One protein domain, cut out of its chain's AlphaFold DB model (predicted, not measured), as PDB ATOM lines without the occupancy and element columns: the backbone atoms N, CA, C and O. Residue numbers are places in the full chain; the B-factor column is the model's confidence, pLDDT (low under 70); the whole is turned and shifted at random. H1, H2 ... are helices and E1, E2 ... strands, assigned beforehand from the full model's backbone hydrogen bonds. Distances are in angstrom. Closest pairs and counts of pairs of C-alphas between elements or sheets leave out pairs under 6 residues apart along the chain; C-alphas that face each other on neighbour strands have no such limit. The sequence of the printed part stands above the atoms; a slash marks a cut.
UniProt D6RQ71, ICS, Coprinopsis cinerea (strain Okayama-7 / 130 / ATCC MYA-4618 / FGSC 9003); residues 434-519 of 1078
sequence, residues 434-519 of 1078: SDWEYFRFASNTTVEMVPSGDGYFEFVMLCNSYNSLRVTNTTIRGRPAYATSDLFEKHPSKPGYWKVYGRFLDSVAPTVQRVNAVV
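What this domain is: This is residues 434 to 519 of the 1078 residues of the protein "ICS" of Coprinopsis cinerea (strain Okayama-7 / 130 / ATCC MYA-4618 / FGSC 9003) (UniProt D6RQ71). What shape do these atoms make? A strongly twisted, branched sheet of E2 to E6 makes the core of the body, and residues 506 to 516 of H1 stick out from it as an arm. E5, the longest strand, bends at residue 486, with E3 on one side and E4 and E6 on the other. What is it made of? The 86 printed residues hold six named strands, E1 to E6, then one named helix, H1; the sheet is antiparallel and the class mixed. The whole is loose, with a radius of gyration of the C-alphas of 15.6 A and spans of 52 by 32 by 18 A.

How they stand to each other: What lies beside E5? E5, residues 479 to 490, bends by 88 degrees and forms antiparallel hairpins with E4, residues 474 to 476 (N 474 and O 481, 3.1 A), and E6, residues 498 to 503 (N 489 and O 499, 2.9 A); E4 E5 E6 is a meander, each strand the antiparallel neighbour of the one before. On its other side is E3, residues 456 to 462, antiparallel, with N 457 and O 488 2.9 A apart. What lies beyond? E2, residues 446 to 453, an edge strand, forms a hairpin with E3, N 450 and O 458 being 3.0 A apart. E1, residues 439 to 441, pairs with no named strand; its closest C-alpha to E6 is that of Phe 439, 5.5 A from Trp 498. And the helix? H1, residues 504 to 516, only grazes the sheet, with residues 504 to 507; 7 of its 9 O i to N i+4 pairs are within hydrogen-bond range.

Where its parts are: How long are the elements? E5 spans 23.5 A, E2 21.9 A, E3 18.9 A, H1 18.2 A and E6 14.8 A. Where do they begin and end? E1 begins at C-alpha 439 (-43.666, 33.053, 1.153), and H1 ends at C-alpha 516 (-53.898, 2.083, -16.344).

The domain as a whole: How far does it reach? The C-alphas of Ser 465 and Val 518, the two farthest apart, are 52.4 A apart, and the printed part has no cut. Which link is long? E3 to E4 is, with 11 residues. Where is confidence low? pLDDT is under 70 in 37 residues, among them 465 to 473 and 502 to 519.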
ATOM      1  N   SER A 434     -42.908  38.153  -0.143       52.91
ATOM      2  CA  SER A 434     -42.108  39.211  -0.807       52.91
ATOM      3  C   SER A 434     -42.169  39.107  -2.343       52.91
ATOM      4  O   SER A 434     -41.446  39.799  -3.054       52.91
ATOM      5  N   ASP A 435     -42.961  38.151  -2.813       68.00
ATOM      6  CA  ASP A 435     -43.117  37.603  -4.156       68.00
ATOM      7  C   ASP A 435     -44.371  36.712  -4.057       68.00
ATOM      8  O   ASP A 435     -44.643  36.203  -2.965       68.00
ATOM      9  N   TRP A 436     -45.179  36.562  -5.106       77.06
ATOM     10  CA  TRP A 436     -46.508  35.955  -4.955       77.06
ATOM     11  C   TRP A 436     -46.461  34.422  -4.817       77.06
ATOM     12  O   TRP A 436     -47.250  33.846  -4.057       77.06
ATOM     13  N   GLU A 437     -45.500  33.778  -5.492       75.94
ATOM     14  CA  GLU A 437     -45.223  32.336  -5.390       75.94
ATOM     15  C   GLU A 437     -44.481  31.963  -4.095       75.94
ATOM     16  O   GLU A 437     -44.654  30.855  -3.583       75.94
ATOM     17  N   TYR A 438     -43.638  32.865  -3.571       83.25
ATOM     18  CA  TYR A 438     -42.675  32.556  -2.509       83.25
ATOM     19  C   TYR A 438     -42.955  33.314  -1.206       83.25
ATOM     20  O   TYR A 438     -42.739  34.527  -1.085       83.25
ATOM     21  N   PHE A 439     -43.307  32.552  -0.172       81.25
ATOM     22  CA  PHE A 439     -43.666  33.053   1.153       81.25
ATOM     23  C   PHE A 439     -42.685  32.590   2.236       81.25
ATOM     24  O   PHE A 439     -41.888  31.669   2.040       81.25
ATOM     25  N   ARG A 440     -42.774  33.210   3.416       80.19
ATOM     26  CA  ARG A 440     -42.136  32.727   4.648       80.19
ATOM     27  C   ARG A 440     -43.201  32.399   5.695       80.19
ATOM     28  O   ARG A 440     -44.080  33.223   5.954       80.19
ATOM     29  N   PHE A 441     -43.099  31.212   6.299       76.88
ATOM     30  CA  PHE A 441     -43.964  30.763   7.399       76.88
ATOM     31  C   PHE A 441     -43.971  31.762   8.570       76.88
ATOM     32  O   PHE A 441     -42.969  32.430   8.845       76.88
ATOM     33  N   ALA A 442     -45.102  31.851   9.276       68.44
ATOM     34  CA  ALA A 442     -45.259  32.728  10.436       68.44
ATOM     35  C   ALA A 442     -44.307  32.348  11.591       68.44
ATOM     36  O   ALA A 442     -44.031  31.175  11.830       68.44
ATOM     37  N   SER A 443     -43.811  33.342  12.336       63.84
ATOM     38  CA  SER A 443     -42.751  33.164  13.346       63.84
ATOM     39  C   SER A 443     -43.164  32.386  14.603       63.84
ATOM     40  O   SER A 443     -42.302  31.987  15.380       63.84
ATOM     41  N   ASN A 444     -44.463  32.166  14.811       61.97
ATOM     42  CA  ASN A 444     -45.025  31.296  15.848       61.97
ATOM     43  C   ASN A 444     -45.164  29.825  15.399       61.97
ATOM     44  O   ASN A 444     -45.392  28.952  16.237       61.97
ATOM     45  N   THR A 445     -45.004  29.530  14.108       66.69
ATOM     46  CA  THR A 445     -45.035  28.172  13.550       66.69
ATOM     47  C   THR A 445     -43.622  27.589  13.552       66.69
ATOM     48  O   THR A 445     -42.700  28.177  12.989       66.69
ATOM     49  N   THR A 446     -43.421  26.418  14.164       80.62
ATOM     50  CA  THR A 446     -42.154  25.677  14.032       80.62
ATOM     51  C   THR A 446     -42.288  24.648  12.921       80.62
ATOM     52  O   THR A 446     -43.209  23.833  12.929       80.62
ATOM     53  N   VAL A 447     -41.365  24.715  11.967       82.56
ATOM     54  CA  VAL A 447     -41.384  23.944  10.726       82.56
ATOM     55  C   VAL A 447     -40.000  23.354  10.499       82.56
ATOM     56  O   VAL A 447     -39.007  24.073  10.609       82.56
ATOM     57  N   GLU A 448     -39.947  22.072  10.155       87.94
ATOM     58  CA  GLU A 448     -38.785  21.438   9.540       87.94
ATOM     59  C   GLU A 448     -39.139  21.147   8.075       87.94
ATOM     60  O   GLU A 448     -40.220  20.638   7.781       87.94
ATOM     61  N   MET A 449     -38.233  21.480   7.157       87.38
ATOM     62  CA  MET A 449     -38.383  21.171   5.735       87.38
ATOM     63  C   MET A 449     -37.495  19.969   5.414       87.38
ATOM     64  O   MET A 449     -36.271  20.107   5.329       87.38
ATOM     65  N   VAL A 450     -38.094  18.783   5.299       84.38
ATOM     66  CA  VAL A 450     -37.367  17.510   5.166       84.38
ATOM     67  C   VAL A 450     -37.060  17.246   3.687       84.38
ATOM     68  O   VAL A 450     -37.991  17.243   2.886       84.38
ATOM     69  N   PRO A 451     -35.795  17.035   3.269       81.50
ATOM     70  CA  PRO A 451     -35.475  16.772   1.864       81.50
ATOM     71  C   PRO A 451     -36.177  15.508   1.348       81.50
ATOM     72  O   PRO A 451     -35.981  14.429   1.902       81.50
ATOM     73  N   SER A 452     -36.971  15.644   0.283       66.62
ATOM     74  CA  SER A 452     -37.759  14.545  -0.299       66.62
ATOM     75  C   SER A 452     -37.088  13.940  -1.541       66.62
ATOM     76  O   SER A 452     -37.141  12.732  -1.753       66.62
ATOM     77  N   GLY A 453     -36.393  14.768  -2.327       56.84
ATOM     78  CA  GLY A 453     -35.715  14.379  -3.568       56.84
ATOM     79  C   GLY A 453     -35.729  15.525  -4.581       56.84
ATOM     80  O   GLY A 453     -36.504  16.463  -4.424       56.84
ATOM     81  N   ASP A 454     -34.850  15.483  -5.584       62.66
ATOM     82  CA  ASP A 454     -34.858  16.352  -6.780       62.66
ATOM     83  C   ASP A 454     -35.017  17.876  -6.548       62.66
ATOM     84  O   ASP A 454     -35.481  18.610  -7.414       62.66
ATOM     85  N   GLY A 455     -34.582  18.374  -5.383       69.94
ATOM     86  CA  GLY A 455     -34.670  19.790  -4.988       69.94
ATOM     87  C   GLY A 455     -35.909  20.168  -4.162       69.94
ATOM     88  O   GLY A 455     -36.001  21.309  -3.702       69.94
ATOM     89  N   TYR A 456     -36.821  19.224  -3.923       80.50
ATOM     90  CA  TYR A 456     -38.049  19.405  -3.148       80.50
ATOM     91  C   TYR A 456     -37.908  18.968  -1.686       80.50
ATOM     92  O   TYR A 456     -37.129  18.075  -1.331       80.50
ATOM     93  N   PHE A 457     -38.716  19.597  -0.834       84.88
ATOM     94  CA  PHE A 457     -38.740  19.394   0.610       84.88
ATOM     95  C   PHE A 457     -40.182  19.182   1.084       84.88
ATOM     96  O   PHE A 457     -41.066  19.962   0.732       84.88
ATOM     97  N   GLU A 458     -40.424  18.159   1.898       85.69
ATOM     98  CA  GLU A 458     -41.703  17.960   2.581       85.69
ATOM     99  C   GLU A 458     -41.863  18.964   3.730       85.69
ATOM    100  O   GLU A 458     -40.921  19.234   4.484       85.69
ATOM    101  N   PHE A 459     -43.075  19.500   3.873       85.69
ATOM    102  CA  PHE A 459     -43.476  20.316   5.012       85.69
ATOM    103  C   PHE A 459     -43.807  19.442   6.228       85.69
ATOM    104  O   PHE A 459     -44.775  18.677   6.232       85.69
ATOM    105  N   VAL A 460     -43.008  19.583   7.291       85.06
ATOM    106  CA  VAL A 460     -43.246  18.920   8.577       85.06
ATOM    107  C   VAL A 460     -43.416  19.972   9.669       85.06
ATOM    108  O   VAL A 460     -42.505  20.744   9.978       85.06
ATOM    109  N   MET A 461     -44.599  20.007  10.278       81.31
ATOM    110  CA  MET A 461     -44.929  20.939  11.354       81.31
ATOM    111  C   MET A 461     -44.597  20.318  12.715       81.31
ATOM    112  O   MET A 461     -44.925  19.161  12.968       81.31
ATOM    113  N   LEU A 462     -43.939  21.067  13.603       82.56
ATOM    114  CA  LEU A 462     -43.489  20.579  14.914       82.56
ATOM    115  C   LEU A 462     -44.292  21.223  16.047       82.56
ATOM    116  O   LEU A 462     -44.534  22.432  16.034       82.56
ATOM    117  N   CYS A 463     -44.596  20.440  17.085       72.94
ATOM    118  CA  CYS A 463     -45.108  20.974  18.346       72.94
ATOM    119  C   CYS A 463     -44.116  21.972  18.975       72.94
ATOM    120  O   CYS A 463     -42.905  21.725  19.044       72.94
ATOM    121  N   ASN A 464     -44.638  23.095  19.471       73.12
ATOM    122  CA  ASN A 464     -43.874  24.138  20.153       73.12
ATOM    123  C   ASN A 464     -44.675  24.760  21.320       73.12
ATOM    124  O   ASN A 464     -45.807  24.371  21.596       73.12
ATOM    125  N   SER A 465     -44.088  25.737  22.016       59.16
ATOM    126  CA  SER A 465     -44.686  26.408  23.185       59.16
ATOM    127  C   SER A 465     -45.942  27.248  22.902       59.16
ATOM    128  O   SER A 465     -46.587  27.691  23.847       59.16
ATOM    129  N   TYR A 466     -46.273  27.487  21.634       47.62
ATOM    130  CA  TYR A 466     -47.427  28.268  21.171       47.62
ATOM    131  C   TYR A 466     -48.449  27.422  20.393       47.62
ATOM    132  O   TYR A 466     -49.570  27.873  20.172       47.62
ATOM    133  N   ASN A 467     -48.066  26.223  19.946       51.81
ATOM    134  CA  ASN A 467     -48.879  25.351  19.107       51.81
ATOM    135  C   ASN A 467     -48.571  23.876  19.419       51.81
ATOM    136  O   ASN A 467     -47.487  23.373  19.118       51.81
ATOM    137  N   SER A 468     -49.534  23.193  20.040       63.34
ATOM    138  CA  SER A 468     -49.503  21.748  20.280       63.34
ATOM    139  C   SER A 468     -50.429  21.058  19.284       63.34
ATOM    140  O   SER A 468     -51.640  21.273  19.307       63.34
ATOM    141  N   LEU A 469     -49.856  20.238  18.406       57.81
ATOM    142  CA  LEU A 469     -50.593  19.539  17.358       57.81
ATOM    143  C   LEU A 469     -51.481  18.451  17.973       57.81
ATOM    144  O   LEU A 469     -51.009  17.616  18.742       57.81
ATOM    145  N   ARG A 470     -52.771  18.447  17.616       44.50
ATOM    146  CA  ARG A 470     -53.751  17.453  18.101       44.50
ATOM    147  C   ARG A 470     -53.546  16.059  17.485       44.50
ATOM    148  O   ARG A 470     -54.018  15.075  18.043       44.50
ATOM    149  N   VAL A 471     -52.849  15.990  16.352       46.03
ATOM    150  CA  VAL A 471     -52.443  14.763  15.658       46.03
ATOM    151  C   VAL A 471     -50.970  14.902  15.288       46.03
ATOM    152  O   VAL A 471     -50.562  15.936  14.762       46.03
ATOM    153  N   THR A 472     -50.175  13.868  15.554       64.06
ATOM    154  CA  THR A 472     -48.754  13.790  15.189       64.06
ATOM    155  C   THR A 472     -48.465  12.403  14.635       64.06
ATOM    156  O   THR A 472     -48.726  11.415  15.317       64.06
ATOM    157  N   ASN A 473     -47.943  12.330  13.411       68.56
ATOM    158  CA  ASN A 473     -47.634  11.083  12.701       68.56
ATOM    159  C   ASN A 473     -46.124  10.780  12.647       68.56
ATOM    160  O   ASN A 473     -45.735   9.706  12.198       68.56
ATOM    161  N   THR A 474     -45.268  11.700  13.107       70.25
ATOM    162  CA  THR A 474     -43.809  11.531  13.115       70.25
ATOM    163  C   THR A 474     -43.158  12.250  14.305       70.25
ATOM    164  O   THR A 474     -43.825  12.881  15.129       70.25
ATOM    165  N   THR A 475     -41.838  12.131  14.447       79.62
ATOM    166  CA  THR A 475     -41.043  12.808  15.482       79.62
ATOM    167  C   THR A 475     -39.744  13.328  14.881       79.62
ATOM    168  O   THR A 475     -38.904  12.557  14.427       79.62
ATOM    169  N   ILE A 476     -39.554  14.648  14.917       72.81
ATOM    170  CA  ILE A 476     -38.384  15.331  14.352       72.81
ATOM    171  C   ILE A 476     -37.547  15.913  15.491       72.81
ATOM    172  O   ILE A 476     -38.051  16.667  16.323       72.81
ATOM    173  N   ARG A 477     -36.256  15.552  15.545       78.62
ATOM    174  CA  ARG A 477     -35.294  15.993  16.581       78.62
ATOM    175  C   ARG A 477     -35.827  15.828  18.022       78.62
ATOM    176  O   ARG A 477     -35.645  16.706  18.862       78.62
ATOM    177  N   GLY A 478     -36.530  14.724  18.287       74.50
ATOM    178  CA  GLY A 478     -37.132  14.424  19.595       74.50
ATOM    179  C   GLY A 478     -38.414  15.201  19.929       74.50
ATOM    180  O   GLY A 478     -38.872  15.134  21.066       74.50
ATOM    181  N   ARG A 479     -39.006  15.936  18.976       78.25
ATOM    182  CA  ARG A 479     -40.290  16.636  19.150       78.25
ATOM    183  C   ARG A 479     -41.399  15.951  18.341       78.25
ATOM    184  O   ARG A 479     -41.172  15.689  17.158       78.25
ATOM    185  N   PRO A 480     -42.591  15.715  18.922       76.88
ATOM    186  CA  PRO A 480     -43.761  15.270  18.171       76.88
ATOM    187  C   PRO A 480     -44.089  16.235  17.026       76.88
ATOM    188  O   PRO A 480     -44.005  17.459  17.188       76.88
ATOM    189  N   ALA A 481     -44.427  15.676  15.868       79.00
ATOM    190  CA  ALA A 481     -44.569  16.422  14.628       79.00
ATOM    191  C   ALA A 481     -45.621  15.802  13.694       79.00
ATOM    192  O   ALA A 481     -45.983  14.629  13.813       79.00
ATOM    193  N   TYR A 482     -46.104  16.608  12.754       76.12
ATOM    194  CA  TYR A 482     -47.037  16.210  11.711       76.12
ATOM    195  C   TYR A 482     -46.428  16.511  10.335       76.12
ATOM    196  O   TYR A 482     -46.288  17.674   9.949       76.12
ATOM    197  N   ALA A 483     -46.025  15.457   9.630       77.69
ATOM    198  CA  ALA A 483     -45.644  15.495   8.222       77.69
ATOM    199  C   ALA A 483     -46.918  15.527   7.371       77.69
ATOM    200  O   ALA A 483     -47.819  14.713   7.596       77.69
ATOM    201  N   THR A 484     -47.029  16.487   6.449       73.12
ATOM    202  CA  THR A 484     -48.291  16.730   5.725       73.12
ATOM    203  C   THR A 484     -48.359  16.081   4.342       73.12
ATOM    204  O   THR A 484     -49.417  16.124   3.714       73.12
ATOM    205  N   SER A 485     -47.251  15.510   3.852       72.12
ATOM    206  CA  SER A 485     -47.075  15.043   2.468       72.12
ATOM    207  C   SER A 485     -47.249  16.124   1.386       72.12
ATOM    208  O   SER A 485     -47.329  15.808   0.195       72.12
ATOM    209  N   ASP A 486     -47.256  17.403   1.778       74.81
ATOM    210  CA  ASP A 486     -47.198  18.542   0.863       74.81
ATOM    211  C   ASP A 486     -45.726  18.907   0.585       74.81
ATOM    212  O   ASP A 486     -44.931  19.129   1.505       74.81
ATOM    213  N   LEU A 487     -45.360  18.975  -0.697       79.38
ATOM    214  CA  LEU A 487     -44.014  19.297  -1.163       79.38
ATOM    215  C   LEU A 487     -43.853  20.787  -1.466       79.38
ATOM    216  O   LEU A 487     -44.749  21.451  -2.000       79.38
ATOM    217  N   PHE A 488     -42.656  21.287  -1.174       84.06
ATOM    218  CA  PHE A 488     -42.253  22.674  -1.342       84.06
ATOM    219  C   PHE A 488     -40.909  22.789  -2.058       84.06
ATOM    220  O   PHE A 488     -39.997  21.983  -1.868       84.06
ATOM    221  N   GLU A 489     -40.778  23.849  -2.845       85.50
ATOM    222  CA  GLU A 489     -39.539  24.246  -3.508       85.50
ATOM    223  C   GLU A 489     -38.906  25.422  -2.749       85.50
ATOM    224  O   GLU A 489     -39.598  26.352  -2.317       85.50
ATOM    225  N   LYS A 490     -37.584  25.391  -2.568       86.69
ATOM    226  CA  LYS A 490     -36.830  26.468  -1.913       86.69
ATOM    227  C   LYS A 490     -36.567  27.603  -2.905       86.69
ATOM    228  O   LYS A 490     -36.060  27.352  -3.992       86.69
ATOM    229  N   HIS A 491     -36.815  28.855  -2.515       85.75
ATOM    230  CA  HIS A 491     -36.502  30.007  -3.371       85.75
ATOM    231  C   HIS A 491     -34.994  30.040  -3.721       85.75
ATOM    232  O   HIS A 491     -34.169  30.026  -2.801       85.75
ATOM    233  N   PRO A 492     -34.605  30.161  -5.013       80.81
ATOM    234  CA  PRO A 492     -33.198  30.100  -5.432       80.81
ATOM    235  C   PRO A 492     -32.243  31.092  -4.748       80.81
ATOM    236  O   PRO A 492     -31.109  30.732  -4.446       80.81
ATOM    237  N   SER A 493     -32.687  32.328  -4.481       79.88
ATOM    238  CA  SER A 493     -31.842  33.420  -3.970       79.88
ATOM    239  C   SER A 493     -32.252  34.000  -2.608       79.88
ATOM    240  O   SER A 493     -31.436  34.683  -1.993       79.88
ATOM    241  N   LYS A 494     -33.469  33.741  -2.098       81.25
ATOM    242  CA  LYS A 494     -33.948  34.265  -0.799       81.25
ATOM    243  C   LYS A 494     -33.985  33.156   0.274       81.25
ATOM    244  O   LYS A 494     -34.892  32.322   0.252       81.25
ATOM    245  N   PRO A 495     -33.054  33.120   1.249       80.12
ATOM    246  CA  PRO A 495     -33.065  32.106   2.305       80.12
ATOM    247  C   PRO A 495     -34.349  32.129   3.148       80.12
ATOM    248  O   PRO A 495     -34.801  33.185   3.587       80.12
ATOM    249  N   GLY A 496     -34.921  30.949   3.409       79.06
ATOM    250  CA  GLY A 496     -36.124  30.794   4.234       79.06
ATOM    251  C   GLY A 496     -37.452  31.122   3.538       79.06
ATOM    252  O   GLY A 496     -38.479  31.124   4.216       79.06
ATOM    253  N   TYR A 497     -37.434  31.378   2.225       85.69
ATOM    254  CA  TYR A 497     -38.629  31.494   1.389       85.69
ATOM    255  C   TYR A 497     -38.909  30.193   0.626       85.69
ATOM    256  O   TYR A 497     -37.983  29.543   0.130       85.69
ATOM    257  N   TRP A 498     -40.190  29.843   0.516       83.88
ATOM    258  CA  TRP A 498     -40.674  28.568  -0.018       83.88
ATOM    259  C   TRP A 498     -41.892  28.777  -0.922       83.88
ATOM    260  O   TRP A 498     -42.681  29.692  -0.687       83.88
ATOM    261  N   LYS A 499     -42.050  27.913  -1.927       83.62
ATOM    262  CA  LYS A 499     -43.210  27.847  -2.831       83.62
ATOM    263  C   LYS A 499     -43.892  26.489  -2.686       83.62
ATOM    264  O   LYS A 499     -43.200  25.475  -2.622       83.62
ATOM    265  N   VAL A 500     -45.227  26.463  -2.658       77.25
ATOM    266  CA  VAL A 500     -46.009  25.211  -2.697       77.25
ATOM    267  C   VAL A 500     -45.798  24.547  -4.061       77.25
ATOM    268  O   VAL A 500     -46.117  25.156  -5.079       77.25
ATOM    269  N   TYR A 501     -45.306  23.309  -4.096       71.75
ATOM    270  CA  TYR A 501     -45.245  22.516  -5.330       71.75
ATOM    271  C   TYR A 501     -46.520  21.677  -5.523       71.75
ATOM    272  O   TYR A 501     -47.040  21.585  -6.629       71.75
ATOM    273  N   GLY A 502     -47.059  21.119  -4.434       67.75
ATOM    274  CA  GLY A 502     -48.256  20.268  -4.433       67.75
ATOM    275  C   GLY A 502     -48.015  18.962  -3.678       67.75
ATOM    276  O   GLY A 502     -47.031  18.839  -2.952       67.75
ATOM    277  N   ARG A 503     -48.895  17.971  -3.844       65.75
ATOM    278  CA  ARG A 503     -48.715  16.631  -3.260       65.75
ATOM    279  C   ARG A 503     -48.072  15.685  -4.262       65.75
ATOM    280  O   ARG A 503     -48.410  15.697  -5.444       65.75
ATOM    281  N   PHE A 504     -47.183  14.820  -3.776       61.72
ATOM    282  CA  PHE A 504     -46.471  13.848  -4.615       61.72
ATOM    283  C   PHE A 504     -47.419  12.933  -5.414       61.72
ATOM    284  O   PHE A 504     -47.164  12.630  -6.576       61.72
ATOM    285  N   LEU A 505     -48.548  12.529  -4.820       57.25
ATOM    286  CA  LEU A 505     -49.529  11.656  -5.476       57.25
ATOM    287  C   LEU A 505     -50.218  12.309  -6.688       57.25
ATOM    288  O   LEU A 505     -50.631  11.601  -7.606       57.25
ATOM    289  N   ASP A 506     -50.306  13.640  -6.731       60.34
ATOM    290  CA  ASP A 506     -50.915  14.365  -7.850       60.34
ATOM    291  C   ASP A 506     -49.948  14.541  -9.027       60.34
ATOM    292  O   ASP A 506     -50.367  14.420 -10.178       60.34
ATOM    293  N   SER A 507     -48.644  14.719  -8.776       60.66
ATOM    294  CA  SER A 507     -47.649  14.811  -9.857       60.66
ATOM    295  C   SER A 507     -47.441  13.478 -10.592       60.66
ATOM    296  O   SER A 507     -47.169  13.473 -11.795       60.66
ATOM    297  N   VAL A 508     -47.632  12.337  -9.914       63.53
ATOM    298  CA  VAL A 508     -47.554  11.002 -10.541       63.53
ATOM    299  C   VAL A 508     -48.866  10.545 -11.195       63.53
ATOM    300  O   VAL A 508     -48.830   9.658 -12.054       63.53
ATOM    301  N   ALA A 509     -50.013  11.146 -10.859       57.62
ATOM    302  CA  ALA A 509     -51.330  10.701 -11.331       57.62
ATOM    303  C   ALA A 509     -51.469  10.611 -12.873       57.62
ATOM    304  O   ALA A 509     -51.959   9.581 -13.345       57.62
ATOM    305  N   PRO A 510     -50.966  11.560 -13.694       65.19
ATOM    306  CA  PRO A 510     -51.010  11.434 -15.159       65.19
ATOM    307  C   PRO A 510     -50.167  10.267 -15.703       65.19
ATOM    308  O   PRO A 510     -50.431   9.732 -16.780       65.19
ATOM    309  N   THR A 511     -49.129   9.842 -14.979       66.25
ATOM    310  CA  THR A 511     -48.336   8.653 -15.332       66.25
ATOM    311  C   THR A 511     -49.075   7.373 -14.954       66.25
ATOM    312  O   THR A 511     -49.142   6.459 -15.773       66.25
ATOM    313  N   VAL A 512     -49.712   7.336 -13.781       63.97
ATOM    314  CA  VAL A 512     -50.571   6.221 -13.346       63.97
ATOM    315  C   VAL A 512     -51.743   6.015 -14.313       63.97
ATOM    316  O   VAL A 512     -51.982   4.894 -14.750       63.97
ATOM    317  N   GLN A 513     -52.413   7.090 -14.739       61.56
ATOM    318  CA  GLN A 513     -53.486   7.037 -15.740       61.56
ATOM    319  C   GLN A 513     -53.006   6.457 -17.082       61.56
ATOM    320  O   GLN A 513     -53.656   5.568 -17.630       61.56
ATOM    321  N   ARG A 514     -51.838   6.892 -17.584       61.22
ATOM    322  CA  ARG A 514     -51.242   6.349 -18.822       61.22
ATOM    323  C   ARG A 514     -50.897   4.861 -18.716       61.22
ATOM    324  O   ARG A 514     -51.071   4.145 -19.696       61.22
ATOM    325  N   VAL A 515     -50.461   4.382 -17.548       61.69
ATOM    326  CA  VAL A 515     -50.245   2.944 -17.299       61.69
ATOM    327  C   VAL A 515     -51.581   2.194 -17.249       61.69
ATOM    328  O   VAL A 515     -51.753   1.208 -17.962       61.69
ATOM    329  N   ASN A 516     -52.568   2.695 -16.499       64.81
ATOM    330  CA  ASN A 516     -53.898   2.083 -16.344       64.81
ATOM    331  C   ASN A 516     -54.722   2.007 -17.645       64.81
ATOM    332  O   ASN A 516     -55.688   1.237 -17.720       64.81
ATOM    333  N   ALA A 517     -54.347   2.791 -18.659       51.72
ATOM    334  CA  ALA A 517     -54.908   2.744 -20.005       51.72
ATOM    335  C   ALA A 517     -54.350   1.596 -20.875       51.72
ATOM    336  O   ALA A 517     -55.012   1.215 -21.839       51.72
ATOM    337  N   VAL A 518     -53.168   1.046 -20.553       53.97
ATOM    338  CA  VAL A 518     -52.488   0.008 -21.360       53.97
ATOM    339  C   VAL A 518     -52.320  -1.345 -20.656       53.97
ATOM    340  O   VAL A 518     -52.009  -2.330 -21.321       53.97
ATOM    341  N   VAL A 519     -52.530  -1.424 -19.337       46.25
ATOM    342  CA  VAL A 519     -52.523  -2.696 -18.585       46.25
ATOM    343  C   VAL A 519     -53.934  -3.307 -18.464       46.25
ATOM    344  O   VAL A 519     -54.924  -2.569 -18.494       46.25
TER     345      VAL A 519